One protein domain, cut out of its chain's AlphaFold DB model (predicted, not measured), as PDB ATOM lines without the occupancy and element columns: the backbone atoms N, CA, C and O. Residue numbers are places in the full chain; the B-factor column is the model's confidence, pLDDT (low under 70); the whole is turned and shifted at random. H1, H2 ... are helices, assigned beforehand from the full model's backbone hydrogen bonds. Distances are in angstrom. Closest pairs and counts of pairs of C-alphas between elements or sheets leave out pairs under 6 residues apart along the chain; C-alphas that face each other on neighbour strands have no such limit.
ATOM      1  N   CYS A 138     -16.512  16.512 -44.687       97.25
ATOM      2  CA  CYS A 138     -16.391  15.800 -45.974       97.25
ATOM      3  C   CYS A 138     -16.973  14.385 -45.953       97.25
ATOM      4  O   CYS A 138     -17.616  13.957 -46.915       97.25
ATOM      5  N   MET A 139     -16.777  13.665 -44.852       97.75
ATOM      6  CA  MET A 139     -17.265  12.297 -44.707       97.75
ATOM      7  C   MET A 139     -18.766  12.233 -44.426       97.75
ATOM      8  O   MET A 139     -19.430  11.311 -44.903       97.75
ATOM      9  N   LEU A 140     -19.328  13.248 -43.766       97.62
ATOM     10  CA  LEU A 140     -20.776  13.392 -43.618       97.62
ATOM     11  C   LEU A 140     -21.421  13.693 -44.977       97.62
ATOM     12  O   LEU A 140     -22.358  13.000 -45.362       97.62
ATOM     13  N   ARG A 141     -20.851  14.607 -45.779       98.00
ATOM     14  CA  ARG A 141     -21.315  14.873 -47.158       98.00
ATOM     15  C   ARG A 141     -21.208  13.649 -48.061       98.00
ATOM     16  O   ARG A 141     -22.115  13.374 -48.843       98.00
ATOM     17  N   THR A 142     -20.130  12.880 -47.928       97.50
ATOM     18  CA  THR A 142     -19.956  11.618 -48.665       97.50
ATOM     19  C   THR A 142     -21.028  10.598 -48.290       97.50
ATOM     20  O   THR A 142     -21.614   9.969 -49.171       97.50
ATOM     21  N   SER A 143     -21.343  10.482 -47.001       97.75
ATOM     22  CA  SER A 143     -22.389   9.580 -46.508       97.75
ATOM     23  C   SER A 143     -23.776  10.030 -46.965       97.75
ATOM     24  O   SER A 143     -24.533   9.215 -47.487       97.75
ATOM     25  N   GLN A 144     -24.068  11.335 -46.900       98.12
ATOM     26  CA  GLN A 144     -25.288  11.917 -47.466       98.12
ATOM     27  C   GLN A 144     -25.424  11.576 -48.957       98.12
ATOM     28  O   GLN A 144     -26.492  11.149 -49.385       98.12
ATOM     29  N   MET A 145     -24.356  11.703 -49.758       98.06
ATOM     30  CA  MET A 145     -24.403  11.381 -51.193       98.06
ATOM     31  C   MET A 145     -24.694   9.902 -51.429       98.06
ATOM     32  O   MET A 145     -25.538   9.563 -52.259       98.06
ATOM     33  N   MET A 146     -24.015   9.024 -50.690       97.56
ATOM     34  CA  MET A 146     -24.197   7.579 -50.802       97.56
ATOM     35  C   MET A 146     -25.623   7.169 -50.427       97.56
ATOM     36  O   MET A 146     -26.275   6.436 -51.173       97.56
ATOM     37  N   PHE A 147     -26.135   7.687 -49.311       98.00
ATOM     38  CA  PHE A 147     -27.460   7.350 -48.814       98.00
ATOM     39  C   PHE A 147     -28.577   7.963 -49.670       98.00
ATOM     40  O   PHE A 147     -29.515   7.271 -50.058       98.00
ATOM     41  N   CYS A 148     -28.434   9.222 -50.093       97.75
ATOM     42  CA  CYS A 148     -29.349   9.853 -51.047       97.75
ATOM     43  C   CYS A 148     -29.402   9.081 -52.372       97.75
ATOM     44  O   CYS A 148     -30.480   8.842 -52.920       97.75
ATOM     45  N   GLN A 149     -28.254   8.608 -52.869       97.56
ATOM     46  CA  GLN A 149     -28.208   7.771 -54.062       97.56
ATOM     47  C   GLN A 149     -28.896   6.414 -53.847       97.56
ATOM     48  O   GLN A 149     -29.558   5.932 -54.769       97.56
ATOM     49  N   ALA A 150     -28.785   5.802 -52.664       97.44
ATOM     50  CA  ALA A 150     -29.531   4.590 -52.329       97.44
ATOM     51  C   ALA A 150     -31.048   4.839 -52.367       97.44
ATOM     52  O   ALA A 150     -31.771   4.090 -53.024       97.44
ATOM     53  N   LEU A 151     -31.516   5.943 -51.774       96.88
ATOM     54  CA  LEU A 151     -32.924   6.346 -51.800       96.88
ATOM     55  C   LEU A 151     -33.422   6.611 -53.224       96.88
ATOM     56  O   LEU A 151     -34.496   6.140 -53.591       96.88
ATOM     57  N   ILE A 152     -32.642   7.301 -54.057       95.38
ATOM     58  CA  ILE A 152     -32.974   7.516 -55.473       95.38
ATOM     59  C   ILE A 152     -33.059   6.184 -56.218       95.38
ATOM     60  O   ILE A 152     -34.012   5.961 -56.962       95.38
ATOM     61  N   THR A 153     -32.091   5.284 -56.028       95.62
ATOM     62  CA  THR A 153     -32.112   3.965 -56.676       95.62
ATOM     63  C   THR A 153     -33.332   3.156 -56.245       95.62
ATOM     64  O   THR A 153     -33.976   2.561 -57.104       95.62
ATOM     65  N   HIS A 154     -33.662   3.157 -54.952       95.50
ATOM     66  CA  HIS A 154     -34.797   2.423 -54.401       95.50
ATOM     67  C   HIS A 154     -36.139   2.964 -54.912       95.50
ATOM     68  O   HIS A 154     -36.978   2.199 -55.374       95.50
ATOM     69  N   ASN A 155     -36.321   4.287 -54.890       93.81
ATOM     70  CA  ASN A 155     -37.610   4.919 -55.174       93.81
ATOM     71  C   ASN A 155     -37.843   5.223 -56.665       93.81
ATOM     72  O   ASN A 155     -38.973   5.179 -57.142       93.81
ATOM     73  N   LEU A 156     -36.792   5.570 -57.416       93.19
ATOM     74  CA  LEU A 156     -36.893   5.997 -58.822       93.19
ATOM     75  C   LEU A 156     -36.305   4.974 -59.804       93.19
ATOM     76  O   LEU A 156     -36.575   5.055 -61.010       93.19
ATOM     77  N   GLY A 157     -35.521   4.018 -59.302       93.62
ATOM     78  CA  GLY A 157     -34.785   3.031 -60.082       93.62
ATOM     79  C   GLY A 157     -33.421   3.539 -60.565       93.62
ATOM     80  O   GLY A 157     -33.234   4.715 -60.884       93.62
ATOM     81  N   ARG A 158     -32.453   2.624 -60.723       94.94
ATOM     82  CA  ARG A 158     -31.094   2.946 -61.213       94.94
ATOM     83  C   ARG A 158     -31.084   3.615 -62.597       94.94
ATOM     84  O   ARG A 158     -30.196   4.421 -62.900       94.94
ATOM     85  N   GLY A 159     -32.072   3.301 -63.437       92.75
ATOM     86  CA  GLY A 159     -32.251   3.863 -64.780       92.75
ATOM     87  C   GLY A 159     -32.774   5.304 -64.818       92.75
ATOM     88  O   GLY A 159     -32.766   5.915 -65.884       92.75
ATOM     89  N   TRP A 160     -33.195   5.876 -63.684       92.62
ATOM     90  CA  TRP A 160     -33.714   7.243 -63.633       92.62
ATOM     91  C   TRP A 160     -32.648   8.296 -63.968       92.62
ATOM     92  O   TRP A 160     -31.481   8.165 -63.578       92.62
ATOM     93  N   ARG A 161     -33.056   9.342 -64.697       91.50
ATOM     94  CA  ARG A 161     -32.230  10.487 -65.107       91.50
ATOM     95  C   ARG A 161     -33.017  11.787 -64.926       91.50
ATOM     96  O   ARG A 161     -34.215  11.809 -65.212       91.50
ATOM     97  N   LEU A 162     -32.334  12.861 -64.524       85.62
ATOM     98  CA  LEU A 162     -32.938  14.141 -64.123       85.62
ATOM     99  C   LEU A 162     -33.824  14.773 -65.215       85.62
ATOM    100  O   LEU A 162     -34.892  15.295 -64.915       85.62
ATOM    101  N   ASN A 163     -33.424  14.672 -66.487       76.38
ATOM    102  CA  ASN A 163     -34.065  15.380 -67.605       76.38
ATOM    103  C   ASN A 163     -35.137  14.567 -68.361       76.38
ATOM    104  O   ASN A 163     -35.573  14.993 -69.429       76.38
ATOM    105  N   ARG A 164     -35.545  13.385 -67.871       71.94
ATOM    106  CA  ARG A 164     -36.401  12.457 -68.643       71.94
ATOM    107  C   ARG A 164     -37.876  12.394 -68.231       71.94
ATOM    108  O   ARG A 164     -38.671  11.877 -69.007       71.94
ATOM    109  N   SER A 165     -38.271  12.862 -67.046       61.12
ATOM    110  CA  SER A 165     -39.663  12.736 -66.570       61.12
ATOM    111  C   SER A 165     -40.010  13.786 -65.513       61.12
ATOM    112  O   SER A 165     -39.320  13.867 -64.500       61.12
ATOM    113  N   ARG A 166     -41.098  14.544 -65.738       61.97
ATOM    114  CA  ARG A 166     -41.607  15.589 -64.824       61.97
ATOM    115  C   ARG A 166     -42.234  15.036 -63.539       61.97
ATOM    116  O   ARG A 166     -42.029  15.612 -62.481       61.97
ATOM    117  N   GLU A 167     -42.970  13.926 -63.591       58.59
ATOM    118  CA  GLU A 167     -43.623  13.351 -62.397       58.59
ATOM    119  C   GLU A 167     -42.598  12.794 -61.403       58.59
ATOM    120  O   GLU A 167     -42.674  13.040 -60.200       58.59
ATOM    121  N   ARG A 168     -41.557  12.124 -61.912       64.12
ATOM    122  CA  ARG A 168     -40.447  11.635 -61.081       64.12
ATOM    123  C   ARG A 168     -39.576  12.765 -60.518       64.12
ATOM    124  O   ARG A 168     -38.826  12.522 -59.575       64.12
ATOM    125  N   SER A 169     -39.694  13.993 -61.037       73.00
ATOM    126  CA  SER A 169     -39.055  15.174 -60.444       73.00
ATOM    127  C   SER A 169     -39.629  15.517 -59.067       73.00
ATOM    128  O   SER A 169     -38.873  15.971 -58.216       73.00
ATOM    129  N   ALA A 170     -40.918  15.259 -58.805       85.56
ATOM    130  CA  ALA A 170     -41.534  15.594 -57.517       85.56
ATOM    131  C   ALA A 170     -40.971  14.741 -56.369       85.56
ATOM    132  O   ALA A 170     -40.529  15.279 -55.354       85.56
ATOM    133  N   LEU A 171     -40.905  13.417 -56.550       91.00
ATOM    134  CA  LEU A 171     -40.315  12.516 -55.554       91.00
ATOM    135  C   LEU A 171     -38.810  12.766 -55.384       91.00
ATOM    136  O   LEU A 171     -38.311  12.760 -54.262       91.00
ATOM    137  N   TYR A 172     -38.096  13.070 -56.472       93.00
ATOM    138  CA  TYR A 172     -36.701  13.508 -56.400       93.00
ATOM    139  C   TYR A 172     -36.532  14.753 -55.514       93.00
ATOM    140  O   TYR A 172     -35.665  14.771 -54.643       93.00
ATOM    141  N   SER A 173     -37.389  15.768 -55.668       92.81
ATOM    142  CA  SER A 173     -37.372  16.963 -54.818       92.81
ATOM    143  C   SER A 173     -37.681  16.662 -53.349       92.81
ATOM    144  O   SER A 173     -37.085  17.288 -52.474       92.81
ATOM    145  N   VAL A 174     -38.573  15.708 -53.059       94.94
ATOM    146  CA  VAL A 174     -38.835  15.257 -51.679       94.94
ATOM    147  C   VAL A 174     -37.597  14.592 -51.085       94.94
ATOM    148  O   VAL A 174     -37.184  14.973 -49.994       94.94
ATOM    149  N   ILE A 175     -36.959  13.673 -51.818       96.75
ATOM    150  CA  ILE A 175     -35.726  13.015 -51.363       96.75
ATOM    151  C   ILE A 175     -34.637  14.058 -51.104       96.75
ATOM    152  O   ILE A 175     -34.009  14.015 -50.055       96.75
ATOM    153  N   LEU A 176     -34.430  15.021 -52.010       96.25
ATOM    154  CA  LEU A 176     -33.446  16.091 -51.807       96.25
ATOM    155  C   LEU A 176     -33.742  16.943 -50.571       96.25
ATOM    156  O   LEU A 176     -32.807  17.341 -49.876       96.25
ATOM    157  N   ARG A 177     -35.023  17.221 -50.292       97.25
ATOM    158  CA  ARG A 177     -35.426  17.997 -49.116       97.25
ATOM    159  C   ARG A 177     -34.939  17.350 -47.824       97.25
ATOM    160  O   ARG A 177     -34.514  18.073 -46.932       97.25
ATOM    161  N   TRP A 178     -34.894  16.021 -47.761       98.38
ATOM    162  CA  TRP A 178     -34.430  15.322 -46.568       98.38
ATOM    163  C   TRP A 178     -32.974  15.619 -46.180       98.38
ATOM    164  O   TRP A 178     -32.611  15.398 -45.030       98.38
ATOM    165  N   PHE A 179     -32.161  16.133 -47.108       98.31
ATOM    166  CA  PHE A 179     -30.733  16.414 -46.916       98.31
ATOM    167  C   PHE A 179     -30.403  17.911 -46.843       98.31
ATOM    168  O   PHE A 179     -29.226  18.269 -46.803       98.31
ATOM    169  N   LEU A 180     -31.398  18.806 -46.873       97.88
ATOM    170  CA  LEU A 180     -31.137  20.242 -46.728       97.88
ATOM    171  C   LEU A 180     -30.564  20.533 -45.340       97.88
ATOM    172  O   LEU A 180     -31.014  19.953 -44.360       97.88
ATOM    173  N   ASP A 181     -29.599  21.448 -45.247       97.81
ATOM    174  CA  ASP A 181     -28.929  21.803 -43.988       97.81
ATOM    175  C   ASP A 181     -29.813  22.704 -43.118       97.81
ATOM    176  O   ASP A 181     -29.559  23.900 -42.955       97.81
ATOM    177  N   TYR A 182     -30.896  22.128 -42.603       96.94
ATOM    178  CA  TYR A 182     -31.841  22.792 -41.722       96.94
ATOM    179  C   TYR A 182     -32.204  21.879 -40.536       96.94
ATOM    180  O   TYR A 182     -32.422  20.677 -40.734       96.94
ATOM    181  N   PRO A 183     -32.296  22.416 -39.305       96.00
ATOM    182  CA  PRO A 183     -32.618  21.639 -38.110       96.00
ATOM    183  C   PRO A 183     -34.136  21.429 -37.977       96.00
ATOM    184  O   PRO A 183     -34.781  21.970 -37.081       96.00
ATOM    185  N   CYS A 184     -34.746  20.679 -38.898       95.12
ATOM    186  CA  CYS A 184     -36.173  20.348 -38.838       95.12
ATOM    187  C   CYS A 184     -36.455  18.887 -39.206       95.12
ATOM    188  O   CYS A 184     -35.612  18.194 -39.779       95.12
ATOM    189  N   LYS A 185     -37.663  18.411 -38.875       95.12
ATOM    190  CA  LYS A 185     -38.073  17.008 -39.069       95.12
ATOM    191  C   LYS A 185     -38.234  16.633 -40.542       95.12
ATOM    192  O   LYS A 185     -38.133  15.465 -40.894       95.12
ATOM    193  N   GLU A 186     -38.461  17.616 -41.406       96.50
ATOM    194  CA  GLU A 186     -38.545  17.448 -42.858       96.50
ATOM    195  C   GLU A 186     -37.170  17.251 -43.511       96.50
ATOM    196  O   GLU A 186     -37.111  16.863 -44.678       96.50
ATOM    197  N   CYS A 187     -36.082  17.504 -42.774       97.50
ATOM    198  CA  CYS A 187     -34.703  17.343 -43.231       97.50
ATOM    199  C   CYS A 187     -33.954  16.293 -42.383       97.50
ATOM    200  O   CYS A 187     -32.919  16.619 -41.805       97.50
ATOM    201  N   PRO A 188     -34.447  15.046 -42.244       97.12
ATOM    202  CA  PRO A 188     -33.914  14.073 -41.280       97.12
ATOM    203  C   PRO A 188     -32.434  13.720 -41.484       97.12
ATOM    204  O   PRO A 188     -31.771  13.327 -40.534       97.12
ATOM    205  N   TYR A 189     -31.896  13.906 -42.691       97.94
ATOM    206  CA  TYR A 189     -30.495  13.643 -43.029       97.94
ATOM    207  C   TYR A 189     -29.688  14.934 -43.209       97.94
ATOM    208  O   TYR A 189     -28.637  14.920 -43.856       97.94
ATOM    209  N   SER A 190     -30.180  16.059 -42.681       97.88
ATOM    210  CA  SER A 190     -29.436  17.315 -42.599       97.88
ATOM    211  C   SER A 190     -28.179  17.147 -41.759       97.88
ATOM    212  O   SER A 190     -28.121  16.297 -40.871       97.88
ATOM    213  N   LEU A 191     -27.172  17.988 -41.995       96.94
ATOM    214  CA  LEU A 191     -25.966  17.969 -41.174       96.94
ATOM    215  C   LEU A 191     -26.288  18.131 -39.675       96.94
ATOM    216  O   LEU A 191     -25.701  17.441 -38.848       96.94
ATOM    217  N   HIS A 192     -27.261  18.987 -39.341       96.94
ATOM    218  CA  HIS A 192     -27.760  19.190 -37.978       96.94
ATOM    219  C   HIS A 192     -28.275  17.894 -37.358       96.94
ATOM    220  O   HIS A 192     -27.843  17.518 -36.273       96.94
ATOM    221  N   ASN A 193     -29.161  17.194 -38.070       96.19
ATOM    222  CA  ASN A 193     -29.802  15.990 -37.556       96.19
ATOM    223  C   ASN A 193     -28.827  14.812 -37.454       96.19
ATOM    224  O   ASN A 193     -28.864  14.089 -36.465       96.19
ATOM    225  N   LEU A 194     -27.881  14.677 -38.390       96.12
ATOM    226  CA  LEU A 194     -26.808  13.681 -38.270       96.12
ATOM    227  C   LEU A 194     -25.937  13.934 -37.028       96.12
ATOM    228  O   LEU A 194     -25.539  13.003 -36.330       96.12
ATOM    229  N   LEU A 195     -25.646  15.200 -36.727       95.81
ATOM    230  CA  LEU A 195     -24.774  15.565 -35.611       95.81
ATOM    231  C   LEU A 195     -25.442  15.448 -34.240       95.81
ATOM    232  O   LEU A 195     -24.723  15.319 -33.252       95.81
ATOM    233  N   HIS A 196     -26.774  15.382 -34.163       92.12
ATOM    234  CA  HIS A 196     -27.460  15.000 -32.924       92.12
ATOM    235  C   HIS A 196     -27.088  13.590 -32.449       92.12
ATOM    236  O   HIS A 196     -27.175  13.303 -31.257       92.12
ATOM    237  N   HIS A 197     -26.627  12.729 -33.357       91.12
ATOM    238  CA  HIS A 197     -26.181  11.376 -33.045       91.12
ATOM    239  C   HIS A 197     -24.653  11.257 -32.936       91.12
ATOM    240  O   HIS A 197     -24.145  10.165 -32.713       91.12
ATOM    241  N   ALA A 198     -23.888  12.348 -33.050       93.62
ATOM    242  CA  ALA A 198     -22.422  12.286 -33.037       93.62
ATOM    243  C   ALA A 198     -21.851  11.701 -31.728       93.62
ATOM    244  O   ALA A 198     -20.877  10.943 -31.758       93.62
ATOM    245  N   ASP A 199     -22.499  11.968 -30.592       92.44
ATOM    246  CA  ASP A 199     -22.059  11.470 -29.287       92.44
ATOM    247  C   ASP A 199     -22.107   9.935 -29.189       92.44
ATOM    248  O   ASP A 199     -21.264   9.341 -28.514       92.44
ATOM    249  N   CYS A 200     -23.017   9.257 -29.910       93.81
ATOM    250  CA  CYS A 200     -23.111   7.790 -29.871       93.81
ATOM    251  C   CYS A 200     -21.900   7.097 -30.517       93.81
ATOM    252  O   CYS A 200     -21.614   5.937 -30.221       93.81
ATOM    253  N   VAL A 201     -21.160   7.824 -31.359       95.50
ATOM    254  CA  VAL A 201     -19.904   7.384 -31.979       95.50
ATOM    255  C   VAL A 201     -18.681   8.092 -31.386       95.50
ATOM    256  O   VAL A 201     -17.589   8.009 -31.952       95.50
ATOM    257  N   GLY A 202     -18.845   8.792 -30.256       95.62
ATOM    258  CA  GLY A 202     -17.772   9.515 -29.576       95.62
ATOM    259  C   GLY A 202     -17.185  10.659 -30.406       95.62
ATOM    260  O   GLY A 202     -15.981  10.906 -30.330       95.62
ATOM    261  N   LYS A 203     -18.006  11.314 -31.236       95.75
ATOM    262  CA  LYS A 203     -17.604  12.430 -32.099       95.75
ATOM    263  C   LYS A 203     -18.281  13.725 -31.693       95.75
ATOM    264  O   LYS A 203     -19.413  13.727 -31.229       95.75
ATOM    265  N   LYS A 204     -17.597  14.838 -31.941       93.94
ATOM    266  CA  LYS A 204     -18.116  16.194 -31.742       93.94
ATOM    267  C   LYS A 204     -18.244  16.943 -33.066       93.94
ATOM    268  O   LYS A 204     -17.613  16.609 -34.069       93.94
ATOM    269  N   VAL A 205     -19.045  18.006 -33.055       94.38
ATOM    270  CA  VAL A 205     -19.127  18.964 -34.168       94.38
ATOM    271  C   VAL A 205     -17.739  19.556 -34.436       94.38
ATOM    272  O   VAL A 205     -17.041  19.945 -33.500       94.38
ATOM    273  N   GLY A 206     -17.338  19.629 -35.706       93.19
ATOM    274  CA  GLY A 206     -16.006  20.099 -36.104       93.19
ATOM    275  C   GLY A 206     -14.952  18.995 -36.224       93.19
ATOM    276  O   GLY A 206     -13.888  19.235 -36.794       93.19
ATOM    277  N   GLU A 207     -15.221  17.781 -35.738       94.31
ATOM    278  CA  GLU A 207     -14.295  16.660 -35.887       94.31
ATOM    279  C   GLU A 207     -14.489  15.914 -37.206       94.31
ATOM    280  O   GLU A 207     -15.571  15.872 -37.793       94.31
ATOM    281  N   TRP A 208     -13.421  15.256 -37.652       93.12
ATOM    282  CA  TRP A 208     -13.485  14.366 -38.800       93.12
ATOM    283  C   TRP A 208     -14.145  13.026 -38.434       93.12
ATOM    284  O   TRP A 208     -13.779  12.370 -37.447       93.12
ATOM    285  N   PHE A 209     -15.089  12.595 -39.271       96.62
ATOM    286  CA  PHE A 209     -15.804  11.323 -39.144       96.62
ATOM    287  C   PHE A 209     -15.161  10.262 -40.034       96.62
ATOM    288  O   PHE A 209     -14.995  10.482 -41.225       96.62
ATOM    289  N   GLY A 210     -14.860   9.083 -39.487       96.50
ATOM    290  CA  GLY A 210     -14.490   7.927 -40.309       96.50
ATOM    291  C   GLY A 210     -15.705   7.310 -41.016       96.50
ATOM    292  O   GLY A 210     -16.831   7.537 -40.570       96.50
ATOM    293  N   PRO A 211     -15.512   6.484 -42.065       96.00
ATOM    294  CA  PRO A 211     -16.616   5.853 -42.797       96.00
ATOM    295  C   PRO A 211     -17.600   5.088 -41.901       96.00
ATOM    296  O   PRO A 211     -18.807   5.201 -42.078       96.00
ATOM    297  N   GLN A 212     -17.096   4.358 -40.902       95.44
ATOM    298  CA  GLN A 212     -17.931   3.615 -39.955       95.44
ATOM    299  C   GLN A 212     -18.790   4.547 -39.094       95.44
ATOM    300  O   GLN A 212     -19.999   4.363 -39.018       95.44
ATOM    301  N   ALA A 213     -18.186   5.569 -38.481       96.31
ATOM    302  CA  ALA A 213     -18.913   6.537 -37.661       96.31
ATOM    303  C   ALA A 213     -19.970   7.282 -38.487       96.31
ATOM    304  O   ALA A 213     -21.104   7.433 -38.050       96.31
ATOM    305  N   ALA A 214     -19.615   7.684 -39.711       96.44
ATOM    306  CA  ALA A 214     -20.526   8.356 -40.629       96.44
ATOM    307  C   ALA A 214     -21.702   7.453 -41.059       96.44
ATOM    308  O   ALA A 214     -22.815   7.940 -41.233       96.44
ATOM    309  N   CYS A 215     -21.472   6.141 -41.185       94.56
ATOM    310  CA  CYS A 215     -22.516   5.154 -41.457       94.56
ATOM    311  C   CYS A 215     -23.481   4.979 -40.277       94.56
ATOM    312  O   CYS A 215     -24.677   4.848 -40.505       94.56
ATOM    313  N   VAL A 216     -22.987   5.009 -39.038       94.25
ATOM    314  CA  VAL A 216     -23.842   4.888 -37.848       94.25
ATOM    315  C   VAL A 216     -24.733   6.117 -37.677       94.25
ATOM    316  O   VAL A 216     -25.912   5.963 -37.403       94.25
ATOM    317  N   VAL A 217     -24.208   7.331 -37.877       95.62
ATOM    318  CA  VAL A 217     -25.000   8.559 -37.652       95.62
ATOM    319  C   VAL A 217     -26.038   8.850 -38.742       95.62
ATOM    320  O   VAL A 217     -26.871   9.727 -38.545       95.62
ATOM    321  N   ILE A 218     -25.971   8.172 -39.897       93.94
ATOM    322  CA  ILE A 218     -26.943   8.329 -40.996       93.94
ATOM    323  C   ILE A 218     -28.049   7.263 -40.998       93.94
ATOM    324  O   ILE A 218     -29.001   7.405 -41.768       93.94
ATOM    325  N   GLN A 219     -27.908   6.204 -40.192       79.19
ATOM    326  CA  GLN A 219     -28.922   5.159 -39.995       79.19
ATOM    327  C   GLN A 219     -30.031   5.639 -39.060       79.19
ATOM    328  O   GLN A 219     -31.203   5.347 -39.388       79.19
TER     329      GLN A 219
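Overview. This is residues 138 to 219 of the 219 residues of the protein "Cysteine protease" of Lotharella globosa (UniProt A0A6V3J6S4). A long helix, H1, runs along an elongated body; H2 folds back beside its later part as a helical hairpin, while H5 packs on its earlier part, near short H3 and H4. The printed part has 82 residues with five named helices, H1 to H5, and no named strand: all helix. It is only just compact, close to loose, with a radius of gyration of the C-alphas of 13.9 A and spans of 43 by 24 by 17 A.

Along the chain. H1, residues 138 to 156, begins at C-alpha (-16.391, 15.800, -45.974) and measures 26.1 A. H2 is residues 167 to 177, 16.3 A; H3, 191 to 195; H4, 198 to 201. H5, residues 211 to 218, 10.8 A, ends at C-alpha (-26.943, 8.329, -40.996).

Arrangement. H1, with residues 148 to 156 alone, touches H2 (closest C-alphas Leu 156 and Arg 168, 7.0 A) at a shallow tilt of 27 degrees, opposite ways. With residues 139 to 147 alone it touches H5 (Leu 140 and Ala 214, 5.9 A) at a steep tilt of 59 degrees, the same way. H5 touches H4 (Val 201 and Ala 213, 5.8 A) and only just H3, with 3 pairs of C-alphas within 8 A (Leu 194 and Val 217, 5.5 A). Each O i to N i+4 pair is within hydrogen-bond range in H1, H3 and H5, and 6 of 7 in H2; H4 is too short for one.

Size, cuts and confidence. The printed part has no cut. The link from H2 to H3 is long. Residues 165 to 168 have pLDDT under 70.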